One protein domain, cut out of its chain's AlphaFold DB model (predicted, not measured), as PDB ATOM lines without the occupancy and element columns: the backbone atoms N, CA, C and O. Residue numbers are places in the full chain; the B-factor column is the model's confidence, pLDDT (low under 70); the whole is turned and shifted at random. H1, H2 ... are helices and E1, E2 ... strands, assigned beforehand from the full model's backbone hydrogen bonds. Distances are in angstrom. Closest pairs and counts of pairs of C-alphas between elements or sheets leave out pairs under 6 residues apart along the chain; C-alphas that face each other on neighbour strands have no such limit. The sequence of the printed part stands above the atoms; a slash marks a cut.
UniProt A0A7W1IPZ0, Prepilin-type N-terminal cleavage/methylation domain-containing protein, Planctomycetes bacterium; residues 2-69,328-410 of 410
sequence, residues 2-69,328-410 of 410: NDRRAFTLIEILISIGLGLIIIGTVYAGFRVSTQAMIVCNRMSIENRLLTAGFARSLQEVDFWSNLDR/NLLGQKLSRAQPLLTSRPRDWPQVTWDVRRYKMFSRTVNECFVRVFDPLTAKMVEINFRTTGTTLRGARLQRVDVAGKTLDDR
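AT A GLANCE: This is residues 2 to 69 and 328 to 410 of the 410 residues of the protein "Prepilin-type N-terminal cleavage/methylation domain-containing protein" of Planctomycetes bacterium (UniProt A0A7W1IPZ0). A very long single helix, H1, makes a rod whose far part, residues 9 to 41, sticks out free, while its residues 46 to 62 pack over one face of a small three-stranded antiparallel sheet. A short helix, H2, makes a corner with the end of H1 beside the sheet, and residues 399 to 410 stick out there. The printed part has 151 residues, with the named elements H1, E1, E2, E3 and H2 in that order, and the class is mixed, helices and strands. The sheet runs E1, E2, E3, all antiparallel. The whole is extended, with a radius of gyration of the C-alphas of 28.3 A and spans of 99 by 42 by 27 A.

HOW THE PARTS SIT: H1, residues 9 to 63, is on the sheet of E1, residues 350 to 360, E2, residues 363 to 373, and E3, residues 380 to 387, at a height over the sheet of 10.5 A. This makes two layers, a helix on one face of a sheet. H1 lies over E1 and E2, and its line stands at 25 degrees to E2 on the local plane, along the strands. The closest C-alphas of H1 and E1 are those of Gly 53 and Trp 353, 5.8 A apart; those of H1 and E2 are Gly 53 and Val 370, 5.9 A apart. The strands form a meander, each the antiparallel neighbour of the one before, and the sheet is twisted. In the hairpin E1 and E2, N 354 and O 369 are within hydrogen-bond range at 2.8 A; in the hairpin E2 and E3, N 370 and O 383 are at 2.8 A. Residues 338 to 339 pair with residues 352 to 353 of E1, antiparallel. H2, residues 391 to 403, is not on the sheet. H1 and H2 touch only at their ends, about perpendicular at 82 degrees, with the C-alphas of Asp 62 and Gly 394 closest at 4.8 A. In H1 every O i to N i+4 pair is within hydrogen-bond range; in H2 4 of 9 are, beside 6 of 10 O i to N i+3 pairs.

IN THESE COORDINATES: H1 begins at C-alpha 9, (144.791, 209.082, 101.528), and is 80.4 A long from first to last C-alpha. E1 begins at C-alpha 350, (170.197, 175.323, 144.589), and is 31.7 A long; E2 is 32.0 A, E3 22.4 A. H2, 19.9 A long, ends at C-alpha 403, (188.033, 190.698, 172.420).

THE WHOLE: The C-alphas farthest apart are those of Asn 2 and Ser 362, 101.2 A. Residues 70 to 327 are not printed, and C-alphas 69 and 328 stand 22.8 A apart across the cut. Of the links printed whole, none is long. Mean pLDDT of the printed part is 80.5; 45 residues are under 70, among them residues 328 to 336 and 389 to 410.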
ATOM      1  N   ASN A   2     142.522 230.510 106.741       57.28
ATOM      2  CA  ASN A   2     143.631 229.579 106.549       57.28
ATOM      3  C   ASN A   2     143.077 228.333 105.864       57.28
ATOM      4  O   ASN A   2     142.261 227.630 106.463       57.28
ATOM      5  N   ASP A   3     143.510 228.084 104.629       63.09
ATOM      6  CA  ASP A   3     143.220 226.850 103.907       63.09
ATOM      7  C   ASP A   3     143.762 225.667 104.708       63.09
ATOM      8  O   ASP A   3     144.964 225.395 104.751       63.09
ATOM      9  N   ARG A   4     142.858 224.963 105.396       69.44
ATOM     10  CA  ARG A   4     143.180 223.700 106.053       69.44
ATOM     11  C   ARG A   4     143.365 222.658 104.958       69.44
ATOM     12  O   ARG A   4     142.394 222.100 104.456       69.44
ATOM     13  N   ARG A   5     144.617 222.417 104.576       77.31
ATOM     14  CA  ARG A   5     144.978 221.303 103.699       77.31
ATOM     15  C   ARG A   5     144.656 219.998 104.425       77.31
ATOM     16  O   ARG A   5     145.211 219.728 105.487       77.31
ATOM     17  N   ALA A   6     143.714 219.234 103.881       83.69
ATOM     18  CA  ALA A   6     143.439 217.877 104.331       83.69
ATOM     19  C   ALA A   6     144.569 216.947 103.865       83.69
ATOM     20  O   ALA A   6     145.104 217.128 102.772       83.69
ATOM     21  N   PHE A   7     144.920 215.960 104.690       90.19
ATOM     22  CA  PHE A   7     145.868 214.915 104.309       90.19
ATOM     23  C   PHE A   7     145.292 214.061 103.184       90.19
ATOM     24  O   PHE A   7     144.111 213.697 103.191       90.19
ATOM     25  N   THR A   8     146.137 213.719 102.225       95.25
ATOM     26  CA  THR A   8     145.793 212.776 101.166       95.25
ATOM     27  C   THR A   8     145.745 211.351 101.724       95.25
ATOM     28  O   THR A   8     146.453 211.001 102.669       95.25
ATOM     29  N   LEU A   9     144.917 210.490 101.123       93.19
ATOM     30  CA  LEU A   9     144.791 209.082 101.528       93.19
ATOM     31  C   LEU A   9     146.156 208.364 101.554       93.19
ATOM     32  O   LEU A   9     146.417 207.548 102.435       93.19
ATOM     33  N   ILE A  10     147.041 208.693 100.607       96.19
ATOM     34  CA  ILE A  10     148.372 208.092 100.510       96.19
ATOM     35  C   ILE A  10     149.286 208.506 101.673       96.19
ATOM     36  O   ILE A  10     149.995 207.659 102.209       96.19
ATOM     37  N   GLU A  11     149.215 209.758 102.138       95.31
ATOM     38  CA  GLU A  11     149.962 210.221 103.318       95.31
ATOM     39  C   GLU A  11     149.500 209.504 104.591       95.31
ATOM     40  O   GLU A  11     150.328 209.139 105.429       95.31
ATOM     41  N   ILE A  12     148.195 209.241 104.716       96.75
ATOM     42  CA  ILE A  12     147.635 208.478 105.841       96.75
ATOM     43  C   ILE A  12     148.135 207.029 105.803       96.75
ATOM     44  O   ILE A  12     148.607 206.523 106.821       96.75
ATOM     45  N   LEU A  13     148.093 206.368 104.643       97.19
ATOM     46  CA  LEU A  13     148.571 204.987 104.500       97.19
ATOM     47  C   LEU A  13     150.070 204.858 104.797       97.19
ATOM     48  O   LEU A  13     150.471 203.939 105.513       97.19
ATOM     49  N   ILE A  14     150.890 205.798 104.313       97.12
ATOM     50  CA  ILE A  14     152.332 205.831 104.607       97.12
ATOM     51  C   ILE A  14     152.572 206.061 106.102       97.12
ATOM     52  O   ILE A  14     153.381 205.359 106.707       97.12
ATOM     53  N   SER A  15     151.841 206.992 106.720       97.31
ATOM     54  CA  SER A  15     151.973 207.287 108.152       97.31
ATOM     55  C   SER A  15     151.592 206.089 109.023       97.31
ATOM     56  O   SER A  15     152.293 205.787 109.987       97.31
ATOM     57  N   ILE A  16     150.525 205.362 108.668       97.50
ATOM     58  CA  ILE A  16     150.121 204.132 109.364       97.50
ATOM     59  C   ILE A  16     151.178 203.039 109.173       97.50
ATOM     60  O   ILE A  16     151.582 202.410 110.150       97.50
ATOM     61  N   GLY A  17     151.662 202.834 107.944       97.94
ATOM     62  CA  GLY A  17     152.700 201.843 107.653       97.94
ATOM     63  C   GLY A  17     153.988 202.097 108.439       97.94
ATOM     64  O   GLY A  17     154.495 201.197 109.108       97.94
ATOM     65  N   LEU A  18     154.477 203.341 108.435       98.19
ATOM     66  CA  LEU A  18     155.648 203.746 109.218       98.19
ATOM     67  C   LEU A  18     155.395 203.632 110.723       98.19
ATOM     68  O   LEU A  18     156.249 203.121 111.445       98.19
ATOM     69  N   GLY A  19     154.215 204.041 111.196       98.06
ATOM     70  CA  GLY A  19     153.825 203.912 112.599       98.06
ATOM     71  C   GLY A  19     153.869 202.463 113.085       98.06
ATOM     72  O   GLY A  19     154.448 202.183 114.134       98.06
ATOM     73  N   LEU A  20     153.340 201.525 112.294       98.25
ATOM     74  CA  LEU A  20     153.377 200.095 112.612       98.25
ATOM     75  C   LEU A  20     154.806 199.540 112.641       98.25
ATOM     76  O   LEU A  20     155.137 198.777 113.549       98.25
ATOM     77  N   ILE A  21     155.668 199.945 111.703       98.44
ATOM     78  CA  ILE A  21     157.082 199.530 111.682       98.44
ATOM     79  C   ILE A  21     157.820 200.047 112.922       98.44
ATOM     80  O   ILE A  21     158.556 199.293 113.563       98.44
ATOM     81  N   ILE A  22     157.599 201.311 113.295       98.25
ATOM     82  CA  ILE A  22     158.224 201.919 114.475       98.25
ATOM     83  C   ILE A  22     157.766 201.195 115.744       98.25
ATOM     84  O   ILE A  22     158.607 200.747 116.523       98.25
ATOM     85  N   ILE A  23     156.455 201.014 115.932       98.38
ATOM     86  CA  ILE A  23     155.905 200.320 117.106       98.38
ATOM     87  C   ILE A  23     156.413 198.875 117.168       98.38
ATOM     88  O   ILE A  23     156.842 198.426 118.232       98.38
ATOM     89  N   GLY A  24     156.428 198.162 116.039       98.12
ATOM     90  CA  GLY A  24     156.944 196.793 115.961       98.12
ATOM     91  C   GLY A  24     158.420 196.698 116.354       98.12
ATOM     92  O   GLY A  24     158.803 195.809 117.118       98.12
ATOM     93  N   THR A  25     159.237 197.652 115.904       98.25
ATOM     94  CA  THR A  25     160.669 197.718 116.234       98.25
ATOM     95  C   THR A  25     160.890 198.027 117.717       98.25
ATOM     96  O   THR A  25     161.677 197.348 118.378       98.25
ATOM     97  N   VAL A  26     160.162 199.002 118.270       98.25
ATOM     98  CA  VAL A  26     160.237 199.364 119.696       98.25
ATOM     99  C   VAL A  26     159.803 198.196 120.582       98.25
ATOM    100  O   VAL A  26     160.484 197.880 121.558       98.25
ATOM    101  N   TYR A  27     158.717 197.509 120.224       98.19
ATOM    102  CA  TYR A  27     158.240 196.333 120.953       98.19
ATOM    103  C   TYR A  27     159.265 195.191 120.937       98.19
ATOM    104  O   TYR A  27     159.553 194.601 121.983       98.19
ATOM    105  N   ALA A  28     159.862 194.902 119.775       97.75
ATOM    106  CA  ALA A  28     160.926 193.906 119.663       97.75
ATOM    107  C   ALA A  28     162.141 194.274 120.534       97.75
ATOM    108  O   ALA A  28     162.649 193.418 121.261       97.75
ATOM    109  N   GLY A  29     162.548 195.548 120.528       97.75
ATOM    110  CA  GLY A  29     163.612 196.066 121.389       97.75
ATOM    111  C   GLY A  29     163.305 195.867 122.875       97.75
ATOM    112  O   GLY A  29     164.092 195.247 123.589       97.75
ATOM    113  N   PHE A  30     162.125 196.298 123.328       98.12
ATOM    114  CA  PHE A  30     161.707 196.168 124.728       98.12
ATOM    115  C   PHE A  30     161.657 194.706 125.195       98.12
ATOM    116  O   PHE A  30     162.089 194.378 126.306       98.12
ATOM    117  N   ARG A  31     161.178 193.803 124.331       97.88
ATOM    118  CA  ARG A  31     161.145 192.365 124.616       97.88
ATOM    119  C   ARG A  31     162.549 191.805 124.849       97.88
ATOM    120  O   ARG A  31     162.758 191.109 125.844       97.88
ATOM    121  N   VAL A  32     163.503 192.115 123.969       98.00
ATOM    122  CA  VAL A  32     164.897 191.656 124.102       98.00
ATOM    123  C   VAL A  32     165.551 192.261 125.346       98.00
ATOM    124  O   VAL A  32     166.184 191.533 126.110       98.00
ATOM    125  N   SER A  33     165.339 193.553 125.617       97.50
ATOM    126  CA  SER A  33     165.854 194.209 126.826       97.50
ATOM    127  C   SER A  33     165.328 193.561 128.108       97.50
ATOM    128  O   SER A  33     166.103 193.305 129.026       97.50
ATOM    129  N   THR A  34     164.036 193.228 128.161       97.75
ATOM    130  CA  THR A  34     163.431 192.571 129.332       97.75
ATOM    131  C   THR A  34     164.014 191.172 129.546       97.75
ATOM    132  O   THR A  34     164.365 190.808 130.668       97.75
ATOM    133  N   GLN A  35     164.188 190.396 128.471       96.56
ATOM    134  CA  GLN A  35     164.835 189.082 128.546       96.56
ATOM    135  C   GLN A  35     166.291 189.190 129.018       96.56
ATOM    136  O   GLN A  35     166.707 188.425 129.888       96.56
ATOM    137  N   ALA A  36     167.044 190.170 128.512       96.38
ATOM    138  CA  ALA A  36     168.417 190.421 128.938       96.38
ATOM    139  C   ALA A  36     168.494 190.797 130.428       96.38
ATOM    140  O   ALA A  36     169.328 190.252 131.148       96.38
ATOM    141  N   MET A  37     167.594 191.656 130.921       97.00
ATOM    142  CA  MET A  37     167.530 192.015 132.346       97.00
ATOM    143  C   MET A  37     167.262 190.798 133.240       97.00
ATOM    144  O   MET A  37     167.915 190.646 134.273       97.00
ATOM    145  N   ILE A  38     166.352 189.904 132.838       93.44
ATOM    146  CA  ILE A  38     166.065 188.665 133.580       93.44
ATOM    147  C   ILE A  38     167.314 187.775 133.645       93.44
ATOM    148  O   ILE A  38     167.662 187.286 134.722       93.44
ATOM    149  N   VAL A  39     168.020 187.602 132.524       91.75
ATOM    150  CA  VAL A  39     169.254 186.801 132.464       91.75
ATOM    151  C   VAL A  39     170.366 187.428 133.316       91.75
ATOM    152  O   VAL A  39     171.004 186.719 134.090       91.75
ATOM    153  N   CYS A  40     170.557 188.748 133.258       95.19
ATOM    154  CA  CYS A  40     171.541 189.458 134.083       95.19
ATOM    155  C   CYS A  40     171.249 189.340 135.584       95.19
ATOM    156  O   CYS A  40     172.150 189.023 136.361       95.19
ATOM    157  N   ASN A  41     169.994 189.543 135.996       93.94
ATOM    158  CA  ASN A  41     169.587 189.395 137.396       93.94
ATOM    159  C   ASN A  41     169.827 187.969 137.893       93.94
ATOM    160  O   ASN A  41     170.349 187.766 138.991       93.94
ATOM    161  N   ARG A  42     169.513 186.978 137.058       90.50
ATOM    162  CA  ARG A  42     169.752 185.571 137.361       90.50
ATOM    163  C   ARG A  42     171.239 185.259 137.537       90.50
ATOM    164  O   ARG A  42     171.614 184.705 138.567       90.50
ATOM    165  N   MET A  43     172.085 185.667 136.589       92.56
ATOM    166  CA  MET A  43     173.541 185.478 136.685       92.56
ATOM    167  C   MET A  43     174.127 186.181 137.917       92.56
ATOM    168  O   MET A  43     175.032 185.658 138.564       92.56
ATOM    169  N   SER A  44     173.597 187.351 138.288       94.62
ATOM    170  CA  SER A  44     174.015 188.060 139.502       94.62
ATOM    171  C   SER A  44     173.713 187.257 140.771       94.62
ATOM    172  O   SER A  44     174.572 187.142 141.650       94.62
ATOM    173  N   ILE A  45     172.520 186.657 140.855       91.69
ATOM    174  CA  ILE A  45     172.138 185.783 141.971       91.69
ATOM    175  C   ILE A  45     173.045 184.551 142.010       91.69
ATOM    176  O   ILE A  45     173.583 184.245 143.071       91.69
ATOM    177  N   GLU A  46     173.273 183.888 140.872       91.50
ATOM    178  CA  GLU A  46     174.163 182.720 140.771       91.50
ATOM    179  C   GLU A  46     175.592 183.044 141.231       91.50
ATOM    180  O   GLU A  46     176.156 182.298 142.031       91.50
ATOM    181  N   ASN A  47     176.145 184.194 140.832       92.94
ATOM    182  CA  ASN A  47     177.471 184.634 141.272       92.94
ATOM    183  C   ASN A  47     177.533 184.880 142.786       92.94
ATOM    184  O   ASN A  47     178.448 184.391 143.446       92.94
ATOM    185  N   ARG A  48     176.549 185.583 143.366       92.00
ATOM    186  CA  ARG A  48     176.496 185.814 144.826       92.00
ATOM    187  C   ARG A  48     176.398 184.502 145.601       92.00
ATOM    188  O   ARG A  48     177.071 184.317 146.613       92.00
ATOM    189  N   LEU A  49     175.578 183.588 145.099       91.94
ATOM    190  CA  LEU A  49     175.369 182.252 145.638       91.94
ATOM    191  C   LEU A  49     176.642 181.390 145.573       91.94
ATOM    192  O   LEU A  49     176.977 180.722 146.554       91.94
ATOM    193  N   LEU A  50     177.388 181.456 144.467       93.06
ATOM    194  CA  LEU A  50     178.697 180.816 144.324       93.06
ATOM    195  C   LEU A  50     179.720 181.380 145.311       93.06
ATOM    196  O   LEU A  50     180.372 180.607 146.015       93.06
ATOM    197  N   THR A  51     179.835 182.706 145.411       93.69
ATOM    198  CA  THR A  51     180.759 183.359 146.352       93.69
ATOM    199  C   THR A  51     180.441 182.985 147.798       93.69
ATOM    200  O   THR A  51     181.348 182.664 148.565       93.69
ATOM    201  N   ALA A  52     179.161 182.947 148.168       90.62
ATOM    202  CA  ALA A  52     178.742 182.519 149.497       90.62
ATOM    203  C   ALA A  52     179.038 181.025 149.751       90.62
ATOM    204  O   ALA A  52     179.515 180.672 150.829       90.62
ATOM    205  N   GLY A  53     178.842 180.148 148.758       92.00
ATOM    206  CA  GLY A  53     179.239 178.735 148.843       92.00
ATOM    207  C   GLY A  53     180.756 178.540 148.986       92.00
ATOM    208  O   GLY A  53     181.213 177.684 149.749       92.00
ATOM    209  N   PHE A  54     181.546 179.378 148.317       93.12
ATOM    210  CA  PHE A  54     183.004 179.394 148.433       93.12
ATOM    211  C   PHE A  54     183.450 179.848 149.830       93.12
ATOM    212  O   PHE A  54     184.213 179.150 150.496       93.12
ATOM    213  N   ALA A  55     182.910 180.965 150.324       90.00
ATOM    214  CA  ALA A  55     183.203 181.459 151.667       90.00
ATOM    215  C   ALA A  55     182.811 180.438 152.745       90.00
ATOM    216  O   ALA A  55     183.575 180.194 153.679       90.00
ATOM    217  N   ARG A  56     181.653 179.781 152.588       89.56
ATOM    218  CA  ARG A  56     181.175 178.782 153.549       89.56
ATOM    219  C   ARG A  56     182.006 177.505 153.544       89.56
ATOM    220  O   ARG A  56     182.256 176.961 154.612       89.56
ATOM    221  N   SER A  57     182.458 177.038 152.381       90.38
ATOM    222  CA  SER A  57     183.339 175.865 152.311       90.38
ATOM    223  C   SER A  57     184.721 176.154 152.901       90.38
ATOM    224  O   SER A  57     185.221 175.333 153.663       90.38
ATOM    225  N   LEU A  58     185.288 177.346 152.676       88.75
ATOM    226  CA  LEU A  58     186.506 177.783 153.371       88.75
ATOM    227  C   LEU A  58     186.314 177.881 154.889       88.75
ATOM    228  O   LEU A  58     187.166 177.423 155.645       88.75
ATOM    229  N   GLN A  59     185.182 178.428 155.338       83.94
ATOM    230  CA  GLN A  59     184.847 178.454 156.757       83.94
ATOM    231  C   GLN A  59     184.737 177.030 157.312       83.94
ATOM    232  O   GLN A  59     185.285 176.729 158.362       83.94
ATOM    233  N   GLU A  60     184.084 176.112 156.608       83.38
ATOM    234  CA  GLU A  60     183.996 174.733 157.074       83.38
ATOM    235  C   GLU A  60     185.375 174.060 157.147       83.38
ATOM    236  O   GLU A  60     185.658 173.339 158.103       83.38
ATOM    237  N   VAL A  61     186.266 174.325 156.190       83.31
ATOM    238  CA  VAL A  61     187.652 173.845 156.249       83.31
ATOM    239  C   VAL A  61     188.378 174.343 157.502       83.31
ATOM    240  O   VAL A  61     189.085 173.560 158.134       83.31
ATOM    241  N   ASP A  62     188.195 175.609 157.871       75.50
ATOM    242  CA  ASP A  62     188.877 176.206 159.024       75.50
ATOM    243  C   ASP A  62     188.235 175.799 160.367       75.50
ATOM    244  O   ASP A  62     188.943 175.645 161.362       75.50
ATOM    245  N   PHE A  63     186.910 175.606 160.413       69.81
ATOM    246  CA  PHE A  63     186.148 175.454 161.664       69.81
ATOM    247  C   PHE A  63     185.611 174.047 161.947       69.81
ATOM    248  O   PHE A  63     185.221 173.789 163.082       69.81
ATOM    249  N   TRP A  64     185.566 173.149 160.957       73.00
ATOM    250  CA  TRP A  64     185.127 171.754 161.130       73.00
ATOM    251  C   TRP A  64     183.717 171.607 161.724       73.00
ATOM    252  O   TRP A  64     183.382 170.603 162.354       73.00
ATOM    253  N   SER A  65     182.868 172.614 161.512       68.00
ATOM    254  CA  SER A  65     181.568 172.728 162.168       68.00
ATOM    255  C   SER A  65     180.600 171.605 161.796       68.00
ATOM    256  O   SER A  65     179.694 171.298 162.570       68.00
ATOM    257  N   ASN A  66     180.785 170.964 160.637       64.25
ATOM    258  CA  ASN A  66     179.933 169.860 160.197       64.25
ATOM    259  C   ASN A  66     180.291 168.508 160.836       64.25
ATOM    260  O   ASN A  66     179.446 167.608 160.833       64.25
ATOM    261  N   LEU A  67     181.515 168.377 161.356       62.81
ATOM    262  CA  LEU A  67     181.997 167.206 162.093       62.81
ATOM    263  C   LEU A  67     181.870 167.381 163.601       62.81
ATOM    264  O   LEU A  67     182.024 166.414 164.346       62.81
ATOM    265  N   ASP A  68     181.564 168.595 164.038       55.94
ATOM    266  CA  ASP A  68     181.273 168.869 165.426       55.94
ATOM    267  C   ASP A  68     179.911 168.289 165.837       55.94
ATOM    268  O   ASP A  68     178.994 168.101 165.024       55.94
ATOM    269  N   ARG A  69     179.770 167.959 167.119       46.72
ATOM    270  CA  ARG A  69     178.566 167.307 167.637       46.72
ATOM    271  C   ARG A  69     177.396 168.304 167.588       46.72
ATOM    272  O   ARG A  69     177.440 169.324 168.271       46.72
ATOM    273  N   ASN A 328     191.609 154.060 153.456       38.56
ATOM    274  CA  ASN A 328     190.155 153.964 153.259       38.56
ATOM    275  C   ASN A 328     189.339 154.335 154.507       38.56
ATOM    276  O   ASN A 328     188.185 154.737 154.372       38.56
ATOM    277  N   LEU A 329     189.926 154.267 155.707       40.72
ATOM    278  CA  LEU A 329     189.252 154.671 156.949       40.72
ATOM    279  C   LEU A 329     189.209 156.201 157.106       40.72
ATOM    280  O   LEU A 329     188.184 156.745 157.503       40.72
ATOM    281  N   LEU A 330     190.266 156.906 156.678       41.72
ATOM    282  CA  LEU A 330     190.263 158.369 156.478       41.72
ATOM    283  C   LEU A 330     189.704 158.789 155.107       41.72
ATOM    284  O   LEU A 330     189.378 159.952 154.897       41.72
ATOM    285  N   GLY A 331     189.585 157.840 154.179       37.81
ATOM    286  CA  GLY A 331     188.897 157.970 152.898       37.81
ATOM    287  C   GLY A 331     187.386 157.793 153.010       37.81
ATOM    288  O   GLY A 331     186.685 157.970 152.010       37.81
ATOM    289  N   GLN A 332     186.861 157.498 154.211       44.62
ATOM    290  CA  GLN A 332     185.444 157.688 154.475       44.62
ATOM    291  C   GLN A 332     185.143 159.157 154.238       44.62
ATOM    292  O   GLN A 332     185.551 160.046 154.981       44.62
ATOM    293  N   LYS A 333     184.462 159.375 153.119       48.62
ATOM    294  CA  LYS A 333     183.993 160.647 152.611       48.62
ATOM    295  C   LYS A 333     183.072 161.266 153.664       48.62
ATOM    296  O   LYS A 333     181.855 161.128 153.594       48.62
ATOM    297  N   LEU A 334     183.666 161.924 154.658       53.72
ATOM    298  CA  LEU A 334     183.000 162.748 155.663       53.72
ATOM    299  C   LEU A 334     182.594 164.045 154.981       53.72
ATOM    300  O   LEU A 334     183.160 165.112 155.187       53.72
ATOM    301  N   SER A 335     181.662 163.887 154.054       60.97
ATOM    302  CA  SER A 335     181.215 164.918 153.153       60.97
ATOM    303  C   SER A 335     179.703 164.905 153.235       60.97
ATOM    304  O   SER A 335     179.017 163.932 152.910       60.97
ATOM    305  N   ARG A 336     179.181 165.973 153.823       65.62
ATOM    306  CA  ARG A 336     177.752 166.189 153.955       65.62
ATOM    307  C   ARG A 336     177.456 167.412 153.123       65.62
ATOM    308  O   ARG A 336     177.680 168.527 153.576       65.62
ATOM    309  N   ALA A 337     176.959 167.179 151.911       77.56
ATOM    310  CA  ALA A 337     176.462 168.257 151.078       77.56
ATOM    311  C   ALA A 337     175.356 168.987 151.846       77.56
ATOM    312  O   ALA A 337     174.327 168.392 152.183       77.56
ATOM    313  N   GLN A 338     175.588 170.258 152.163       82.62
ATOM    314  CA  GLN A 338     174.621 171.086 152.869       82.62
ATOM    315  C   GLN A 338     174.034 172.120 151.909       82.62
ATOM    316  O   GLN A 338     174.780 172.721 151.127       82.62
ATOM    317  N   PRO A 339     172.708 172.338 151.938       88.81
ATOM    318  CA  PRO A 339     172.122 173.465 151.234       88.81
ATOM    319  C   PRO A 339     172.624 174.762 151.874       88.81
ATOM    320  O   PRO A 339     172.626 174.895 153.097       88.81
ATOM    321  N   LEU A 340     173.050 175.721 151.051       89.56
ATOM    322  CA  LEU A 340     173.495 177.027 151.547       89.56
ATOM    323  C   LEU A 340     172.334 177.835 152.150       89.56
ATOM    324  O   LEU A 340     172.505 178.512 153.156       89.56
ATOM    325  N   LEU A 341     171.155 177.747 151.528       88.75
ATOM    326  CA  LEU A 341     169.924 178.394 151.975       88.75
ATOM    327  C   LEU A 341     168.918 177.318 152.391       88.75
ATOM    328  O   LEU A 341     168.559 176.461 151.581       88.75
ATOM    329  N   THR A 342     168.462 177.369 153.642       84.69
ATOM    330  CA  THR A 342     167.447 176.453 154.192       84.69
ATOM    331  C   THR A 342     166.060 176.725 153.617       84.69
ATOM    332  O   THR A 342     165.336 175.787 153.292       84.69
ATOM    333  N   SER A 343     165.714 177.998 153.425       89.81
ATOM    334  CA  SER A 343     164.507 178.448 152.731       89.81
ATOM    335  C   SER A 343     164.889 179.247 151.490       89.81
ATOM    336  O   SER A 343     165.638 180.221 151.584       89.81
ATOM    337  N   ARG A 344     164.368 178.857 150.327       89.62
ATOM    338  CA  ARG A 344     164.554 179.579 149.062       89.62
ATOM    339  C   ARG A 344     163.318 179.418 148.172       89.62
ATOM    340  O   ARG A 344     162.640 178.394 148.290       89.62
ATOM    341  N   PRO A 345     163.036 180.376 147.275       95.00
ATOM    342  CA  PRO A 345     162.039 180.197 146.224       95.00
ATOM    343  C   PRO A 345     162.317 178.947 145.372       95.00
ATOM    344  O   PRO A 345     163.470 178.552 145.186       95.00
ATOM    345  N   ARG A 346     161.260 178.299 144.863       92.94
ATOM    346  CA  ARG A 346     161.361 177.022 144.122       92.94
ATOM    347  C   ARG A 346     162.132 177.156 142.804       92.94
ATOM    348  O   ARG A 346     162.716 176.184 142.334       92.94
ATOM    349  N   ASP A 347     162.109 178.345 142.226       92.19
ATOM    350  CA  ASP A 347     162.753 178.745 140.977       92.19
ATOM    351  C   ASP A 347     164.203 179.218 141.161       92.19
ATOM    352  O   ASP A 347     164.941 179.325 140.182       92.19
ATOM    353  N   TRP A 348     164.646 179.469 142.398       92.94
ATOM    354  CA  TRP A 348     166.030 179.860 142.651       92.94
ATOM    355  C   TRP A 348     167.000 178.699 142.411       92.94
ATOM    356  O   TRP A 348     166.656 177.543 142.670       92.94
ATOM    357  N   PRO A 349     168.251 178.974 142.004       94.50
ATOM    358  CA  PRO A 349     169.301 177.965 141.975       94.50
ATOM    359  C   PRO A 349     169.529 177.347 143.361       94.50
ATOM    360  O   PRO A 349     169.457 178.013 144.398       94.50
ATOM    361  N   GLN A 350     169.799 176.047 143.392       95.06
ATOM    362  CA  GLN A 350     170.197 175.323 144.589       95.06
ATOM    363  C   GLN A 350     171.710 175.341 144.703       95.06
ATOM    364  O   GLN A 350     172.392 174.708 143.903       95.06
ATOM    365  N   VAL A 351     172.235 175.995 145.733       94.88
ATOM    366  CA  VAL A 351     173.652 175.863 146.071       94.88
ATOM    367  C   VAL A 351     173.805 174.785 147.119       94.88
ATOM    368  O   VAL A 351     173.194 174.857 148.189       94.88
ATOM    369  N   THR A 352     174.652 173.814 146.822       94.81
ATOM    370  CA  THR A 352     175.175 172.900 147.828       94.81
ATOM    371  C   THR A 352     176.675 173.063 147.898       94.81
ATOM    372  O   THR A 352     177.337 173.267 146.883       94.81
ATOM    373  N   TRP A 353     177.208 172.991 149.101       93.88
ATOM    374  CA  TRP A 353     178.642 172.993 149.314       93.88
ATOM    375  C   TRP A 353     179.018 171.742 150.102       93.88
ATOM    376  O   TRP A 353     178.200 171.175 150.830       93.88
ATOM    377  N   ASP A 354     180.236 171.271 149.885       91.25
ATOM    378  CA  ASP A 354     180.761 170.055 150.483       91.25
ATOM    379  C   ASP A 354     182.275 170.192 150.665       91.25
ATOM    380  O   ASP A 354     182.955 170.774 149.821       91.25
ATOM    381  N   VAL A 355     182.806 169.665 151.763       88.06
ATOM    382  CA  VAL A 355     184.244 169.658 152.046       88.06
ATOM    383  C   VAL A 355     184.652 168.218 152.259       88.06
ATOM    384  O   VAL A 355     184.150 167.545 153.159       88.06
ATOM    385  N   ARG A 356     185.569 167.745 151.424       86.88
ATOM    386  CA  ARG A 356     186.161 166.419 151.544       86.88
ATOM    387  C   ARG A 356     187.557 166.568 152.106       86.88
ATOM    388  O   ARG A 356     188.348 167.361 151.604       86.88
ATOM    389  N   ARG A 357     187.847 165.820 153.159       77.12
ATOM    390  CA  ARG A 357     189.130 165.875 153.853       77.12
ATOM    391  C   ARG A 357     189.822 164.542 153.651       77.12
ATOM    392  O   ARG A 357     189.216 163.500 153.882       77.12
ATOM    393  N   TYR A 358     191.064 164.586 153.199       73.81
ATOM    394  CA  TYR A 358     191.889 163.409 152.967       73.81
ATOM    395  C   TYR A 358     193.248 163.644 153.608       73.81
ATOM    396  O   TYR A 358     193.783 164.747 153.530       73.81
ATOM    397  N   LYS A 359     193.839 162.615 154.214       61.81
ATOM    398  CA  LYS A 359     195.247 162.666 154.617       61.81
ATOM    399  C   LYS A 359     196.070 162.047 153.489       61.81
ATOM    400  O   LYS A 359     195.709 160.986 152.998       61.81
ATOM    401  N   MET A 360     197.141 162.705 153.059       61.41
ATOM    402  CA  MET A 360     198.081 162.201 152.054       61.41
ATOM    403  C   MET A 360     199.501 162.558 152.500       61.41
ATOM    404  O   MET A 360     199.788 163.728 152.739       61.41
ATOM    405  N   PHE A 361     200.380 161.563 152.657       64.75
ATOM    406  CA  PHE A 361     201.772 161.751 153.116       64.75
ATOM    407  C   PHE A 361     201.902 162.606 154.390       64.75
ATOM    408  O   PHE A 361     202.617 163.607 154.414       64.75
ATOM    409  N   SER A 362     201.154 162.252 155.436       57.91
ATOM    410  CA  SER A 362     201.083 163.015 156.693       57.91
ATOM    411  C   SER A 362     200.546 164.450 156.571       57.91
ATOM    412  O   SER A 362     200.558 165.174 157.560       57.91
ATOM    413  N   ARG A 363     200.020 164.865 155.411       60.81
ATOM    414  CA  ARG A 363     199.411 166.189 155.203       60.81
ATOM    415  C   ARG A 363     197.902 166.081 155.055       60.81
ATOM    416  O   ARG A 363     197.410 165.202 154.348       60.81
ATOM    417  N   THR A 364     197.175 166.998 155.679       70.44
ATOM    418  CA  THR A 364     195.728 167.134 155.499       70.44
ATOM    419  C   THR A 364     195.455 167.939 154.228       70.44
ATOM    420  O   THR A 364     195.895 169.079 154.081       70.44
ATOM    421  N   VAL A 365     194.746 167.333 153.279       80.62
ATOM    422  CA  VAL A 365     194.286 167.955 152.036       80.62
ATOM    423  C   VAL A 365     192.779 168.126 152.133       80.62
ATOM    424  O   VAL A 365     192.049 167.150 152.308       80.62
ATOM    425  N   ASN A 366     192.308 169.364 151.993       85.38
ATOM    426  CA  ASN A 366     190.883 169.657 151.948       85.38
ATOM    427  C   ASN A 366     190.493 170.004 150.512       85.38
ATOM    428  O   ASN A 366     191.079 170.891 149.889       85.38
ATOM    429  N   GLU A 367     189.498 169.307 149.987       91.81
ATOM    430  CA  GLU A 367     188.912 169.554 148.679       91.81
ATOM    431  C   GLU A 367     187.485 170.060 148.871       91.81
ATOM    432  O   GLU A 367     186.605 169.359 149.374       91.81
ATOM    433  N   CYS A 368     187.274 171.317 148.508       93.19
ATOM    434  CA  CYS A 368     185.989 171.983 148.581       93.19
ATOM    435  C   CYS A 368     185.252 171.797 147.258       93.19
ATOM    436  O   CYS A 368     185.839 171.936 146.187       93.19
ATOM    437  N   PHE A 369     183.957 171.526 147.342       95.00
ATOM    438  CA  PHE A 369     183.047 171.430 146.212       95.00
ATOM    439  C   PHE A 369     181.913 172.420 146.431       95.00
ATOM    440  O   PHE A 369     181.235 172.370 147.457       95.00
ATOM    441  N   VAL A 370     181.666 173.279 145.452       95.88
ATOM    442  CA  VAL A 370     180.504 174.166 145.413       95.88
ATOM    443  C   VAL A 370     179.723 173.816 144.158       95.88
ATOM    444  O   VAL A 370     180.233 173.925 143.048       95.88
ATOM    445  N   ARG A 371     178.489 173.351 144.338       96.25
ATOM    446  CA  ARG A 371     177.593 172.948 143.254       96.25
ATOM    447  C   ARG A 371     176.417 173.897 143.200       96.25
ATOM    448  O   ARG A 371     175.740 174.081 144.211       96.25
ATOM    449  N   VAL A 372     176.133 174.423 142.019       95.75
ATOM    450  CA  VAL A 372     174.919 175.186 141.733       95.75
ATOM    451  C   VAL A 372     174.074 174.372 140.777       95.75
ATOM    452  O   VAL A 372     174.498 174.078 139.664       95.75
ATOM    453  N   PHE A 373     172.893 173.978 141.233       95.56
ATOM    454  CA  PHE A 373     171.903 173.271 140.438       95.56
ATOM    455  C   PHE A 373     170.737 174.202 140.128       95.56
ATOM    456  O   PHE A 373     170.056 174.686 141.030       95.56
ATOM    457  N   ASP A 374     170.500 174.447 138.852       95.19
ATOM    458  CA  ASP A 374     169.368 175.230 138.389       95.19
ATOM    459  C   ASP A 374     168.141 174.320 138.190       95.19
ATOM    460  O   ASP A 374     168.158 173.474 137.292       95.19
ATOM    461  N   PRO A 375     167.052 174.493 138.965       93.38
ATOM    462  CA  PRO A 375     165.864 173.654 138.835       93.38
ATOM    463  C   PRO A 375     165.082 173.888 137.534       93.38
ATOM    464  O   PRO A 375     164.320 173.011 137.134       93.38
ATOM    465  N   LEU A 376     165.243 175.040 136.875       93.38
ATOM    466  CA  LEU A 376     164.525 175.375 135.640       93.38
ATOM    467  C   LEU A 376     165.205 174.779 134.408       93.38
ATOM    468  O   LEU A 376     164.526 174.325 133.491       93.38
ATOM    469  N   THR A 377     166.539 174.788 134.374       94.44
ATOM    470  CA  THR A 377     167.309 174.259 133.234       94.44
ATOM    471  C   THR A 377     167.859 172.856 133.469       94.44
ATOM    472  O   THR A 377     168.414 172.265 132.544       94.44
ATOM    473  N   ALA A 378     167.742 172.335 134.695       95.25
ATOM    474  CA  ALA A 378     168.386 171.107 135.166       95.25
ATOM    475  C   ALA A 378     169.919 171.095 134.994       95.25
ATOM    476  O   ALA A 378     170.550 170.039 135.078       95.25
ATOM    477  N   LYS A 379     170.543 172.258 134.761       95.25
ATOM    478  CA  LYS A 379     171.997 172.374 134.645       95.25
ATOM    479  C   LYS A 379     172.631 172.387 136.029       95.25
ATOM    480  O   LYS A 379     172.162 173.071 136.937       95.25
ATOM    481  N   MET A 380     173.728 171.650 136.166       95.69
ATOM    482  CA  MET A 380     174.576 171.668 137.351       95.69
ATOM    483  C   MET A 380     175.950 172.211 136.972       95.69
ATOM    484  O   MET A 380     176.585 171.702 136.051       95.69
ATOM    485  N   VAL A 381     176.406 173.223 137.701       95.50
ATOM    486  CA  VAL A 381     177.784 173.714 137.646       95.50
ATOM    487  C   VAL A 381     178.463 173.300 138.942       95.50
ATOM    488  O   VAL A 381     177.973 173.618 140.024       95.50
ATOM    489  N   GLU A 382     179.571 172.572 138.841       96.12
ATOM    490  CA  GLU A 382     180.409 172.201 139.980       96.12
ATOM    491  C   GLU A 382     181.748 172.929 139.873       96.12
ATOM    492  O   GLU A 382     182.420 172.859 138.846       96.12
ATOM    493  N   ILE A 383     182.127 173.622 140.945       96.12
ATOM    494  CA  ILE A 383     183.458 174.190 141.129       96.12
ATOM    495  C   ILE A 383     184.124 173.406 142.252       96.12
ATOM    496  O   ILE A 383     183.618 173.373 143.378       96.12
ATOM    497  N   ASN A 384     185.261 172.788 141.953       96.12
ATOM    498  CA  ASN A 384     186.101 172.128 142.937       96.12
ATOM    499  C   ASN A 384     187.428 172.873 143.096       96.12
ATOM    500  O   ASN A 384     188.049 173.301 142.124       96.12
ATOM    501  N   PHE A 385     187.874 173.028 144.336       94.69
ATOM    502  CA  PHE A 385     189.159 173.647 144.626       94.69
ATOM    503  C   PHE A 385     189.785 173.029 145.868       94.69
ATOM    504  O   PHE A 385     189.103 172.632 146.814       94.69
ATOM    505  N   ARG A 386     191.112 172.934 145.855       92.62
ATOM    506  CA  ARG A 386     191.888 172.418 146.980       92.62
ATOM    507  C   ARG A 386     192.369 173.576 147.829       92.62
ATOM    508  O   ARG A 386     192.777 174.609 147.308       92.62
ATOM    509  N   THR A 387     192.337 173.378 149.133       88.12
ATOM    510  CA  THR A 387     192.804 174.366 150.093       88.12
ATOM    511  C   THR A 387     193.461 173.667 151.273       88.12
ATOM    512  O   THR A 387     193.107 172.547 151.663       88.12
ATOM    513  N   THR A 388     194.457 174.326 151.839       78.88
ATOM    514  CA  THR A 388     195.065 173.927 153.099       78.88
ATOM    515  C   THR A 388     194.313 174.648 154.208       78.88
ATOM    516  O   THR A 388     194.525 175.838 154.431       78.88
ATOM    517  N   GLY A 389     193.413 173.937 154.883       67.88
ATOM    518  CA  GLY A 389     192.910 174.379 156.175       67.88
ATOM    519  C   GLY A 389     194.030 174.290 157.186       67.88
ATOM    520  O   GLY A 389     194.752 173.296 157.215       67.88
ATOM    521  N   THR A 390     194.180 175.321 158.006       60.19
ATOM    522  CA  THR A 390     194.971 175.186 159.225       60.19
ATOM    523  C   THR A 390     193.987 175.286 160.374       60.19
ATOM    524  O   THR A 390     193.299 176.295 160.520       60.19
ATOM    525  N   THR A 391     193.912 174.254 161.208       56.94
ATOM    526  CA  THR A 391     193.159 174.301 162.475       56.94
ATOM    527  C   THR A 391     193.603 175.486 163.341       56.94
ATOM    528  O   THR A 391     192.810 176.064 164.081       56.94
ATOM    529  N   LEU A 392     194.851 175.937 163.157       51.47
ATOM    530  CA  LEU A 392     195.413 177.178 163.693       51.47
ATOM    531  C   LEU A 392     194.655 178.445 163.278       51.47
ATOM    532  O   LEU A 392     194.543 179.360 164.089       51.47
ATOM    533  N   ARG A 393     194.144 178.549 162.046       50.16
ATOM    534  CA  ARG A 393     193.399 179.737 161.599       50.16
ATOM    535  C   ARG A 393     192.012 179.793 162.223       50.16
ATOM    536  O   ARG A 393     191.636 180.860 162.701       50.16
ATOM    537  N   GLY A 394     191.308 178.662 162.294       53.38
ATOM    538  CA  GLY A 394     190.061 178.544 163.055       53.38
ATOM    539  C   GLY A 394     190.274 178.920 164.522       53.38
ATOM    540  O   GLY A 394     189.612 179.825 165.025       53.38
ATOM    541  N   ALA A 395     191.286 178.336 165.169       49.88
ATOM    542  CA  ALA A 395     191.641 178.647 166.554       49.88
ATOM    543  C   ALA A 395     192.063 180.118 166.767       49.88
ATOM    544  O   ALA A 395     191.767 180.698 167.807       49.88
ATOM    545  N   ARG A 396     192.733 180.755 165.795       50.19
ATOM    546  CA  ARG A 396     193.129 182.176 165.869       50.19
ATOM    547  C   ARG A 396     191.962 183.129 165.630       50.19
ATOM    548  O   ARG A 396     191.842 184.103 166.363       50.19
ATOM    549  N   LEU A 397     191.104 182.867 164.644       46.97
ATOM    550  CA  LEU A 397     189.914 183.688 164.388       46.97
ATOM    551  C   LEU A 397     188.931 183.612 165.562       46.97
ATOM    552  O   LEU A 397     188.376 184.634 165.949       46.97
ATOM    553  N   GLN A 398     188.817 182.447 166.207       48.88
ATOM    554  CA  GLN A 398     188.034 182.280 167.437       48.88
ATOM    555  C   GLN A 398     188.518 183.163 168.593       48.88
ATOM    556  O   GLN A 398     187.706 183.527 169.432       48.88
ATOM    557  N   ARG A 399     189.804 183.547 168.643       48.19
ATOM    558  CA  ARG A 399     190.333 184.467 169.670       48.19
ATOM    559  C   ARG A 399     189.958 185.926 169.412       48.19
ATOM    560  O   ARG A 399     189.907 186.704 170.358       48.19
ATOM    561  N   VAL A 400     189.699 186.303 168.156       45.12
ATOM    562  CA  VAL A 400     189.388 187.695 167.787       45.12
ATOM    563  C   VAL A 400     187.985 188.089 168.256       45.12
ATOM    564  O   VAL A 400     187.826 189.186 168.785       45.12
ATOM    565  N   ASP A 401     187.007 187.182 168.171       47.56
ATOM    566  CA  ASP A 401     185.621 187.439 168.605       47.56
ATOM    567  C   ASP A 401     185.483 187.637 170.129       47.56
ATOM    568  O   ASP A 401     184.556 188.293 170.597       47.56
ATOM    569  N   VAL A 402     186.417 187.110 170.930       47.03
ATOM    570  CA  VAL A 402     186.384 187.224 172.405       47.03
ATOM    571  C   VAL A 402     186.812 188.610 172.885       47.03
ATOM    572  O   VAL A 402     186.438 189.026 173.977       47.03
ATOM    573  N   ALA A 403     187.545 189.367 172.064       48.28
ATOM    574  CA  ALA A 403     188.033 190.698 172.420       48.28
ATOM    575  C   ALA A 403     186.954 191.802 172.344       48.28
ATOM    576  O   ALA A 403     187.286 192.986 172.358       48.28
ATOM    577  N   GLY A 404     185.670 191.438 172.241       47.91
ATOM    578  CA  GLY A 404     184.548 192.380 172.304       47.91
ATOM    579  C   GLY A 404     184.385 193.278 171.077       47.91
ATOM    580  O   GLY A 404     183.575 194.197 171.111       47.91
ATOM    581  N   LYS A 405     185.124 193.021 169.991       49.69
ATOM    582  CA  LYS A 405     184.886 193.660 168.693       49.69
ATOM    583  C   LYS A 405     184.050 192.717 167.849       49.69
ATOM    584  O   LYS A 405     184.565 191.742 167.311       49.69
ATOM    585  N   THR A 406     182.754 192.988 167.790       42.97
ATOM    586  CA  THR A 406     181.834 192.296 166.893       42.97
ATOM    587  C   THR A 406     182.313 192.439 165.452       42.97
ATOM    588  O   THR A 406     182.767 193.502 165.039       42.97
ATOM    589  N   LEU A 407     182.204 191.356 164.683       42.84
ATOM    590  CA  LEU A 407     182.557 191.299 163.260       42.84
ATOM    591  C   LEU A 407     181.824 192.349 162.402       42.84
ATOM    592  O   LEU A 407     182.289 192.635 161.308       42.84
ATOM    593  N   ASP A 408     180.747 192.945 162.922       48.31
ATOM    594  CA  ASP A 408     179.993 194.041 162.301       48.31
ATOM    595  C   ASP A 408     180.735 195.399 162.309       48.31
ATOM    596  O   ASP A 408     180.319 196.321 161.612       48.31
ATOM    597  N   ASP A 409     181.848 195.531 163.044       48.84
ATOM    598  CA  ASP A 409     182.703 196.736 163.046       48.84
ATOM    599  C   ASP A 409     183.782 196.728 161.930       48.84
ATOM    600  O   ASP A 409     184.721 197.536 161.955       48.84
ATOM    601  N   ARG A 410     183.702 195.811 160.956       41.72
ATOM    602  CA  ARG A 410     184.596 195.715 159.785       41.72
ATOM    603  C   ARG A 410     183.810 195.482 158.507       41.72
ATOM    604  O   ARG A 410     184.299 195.964 157.459       41.72
TER     605      ARG A 410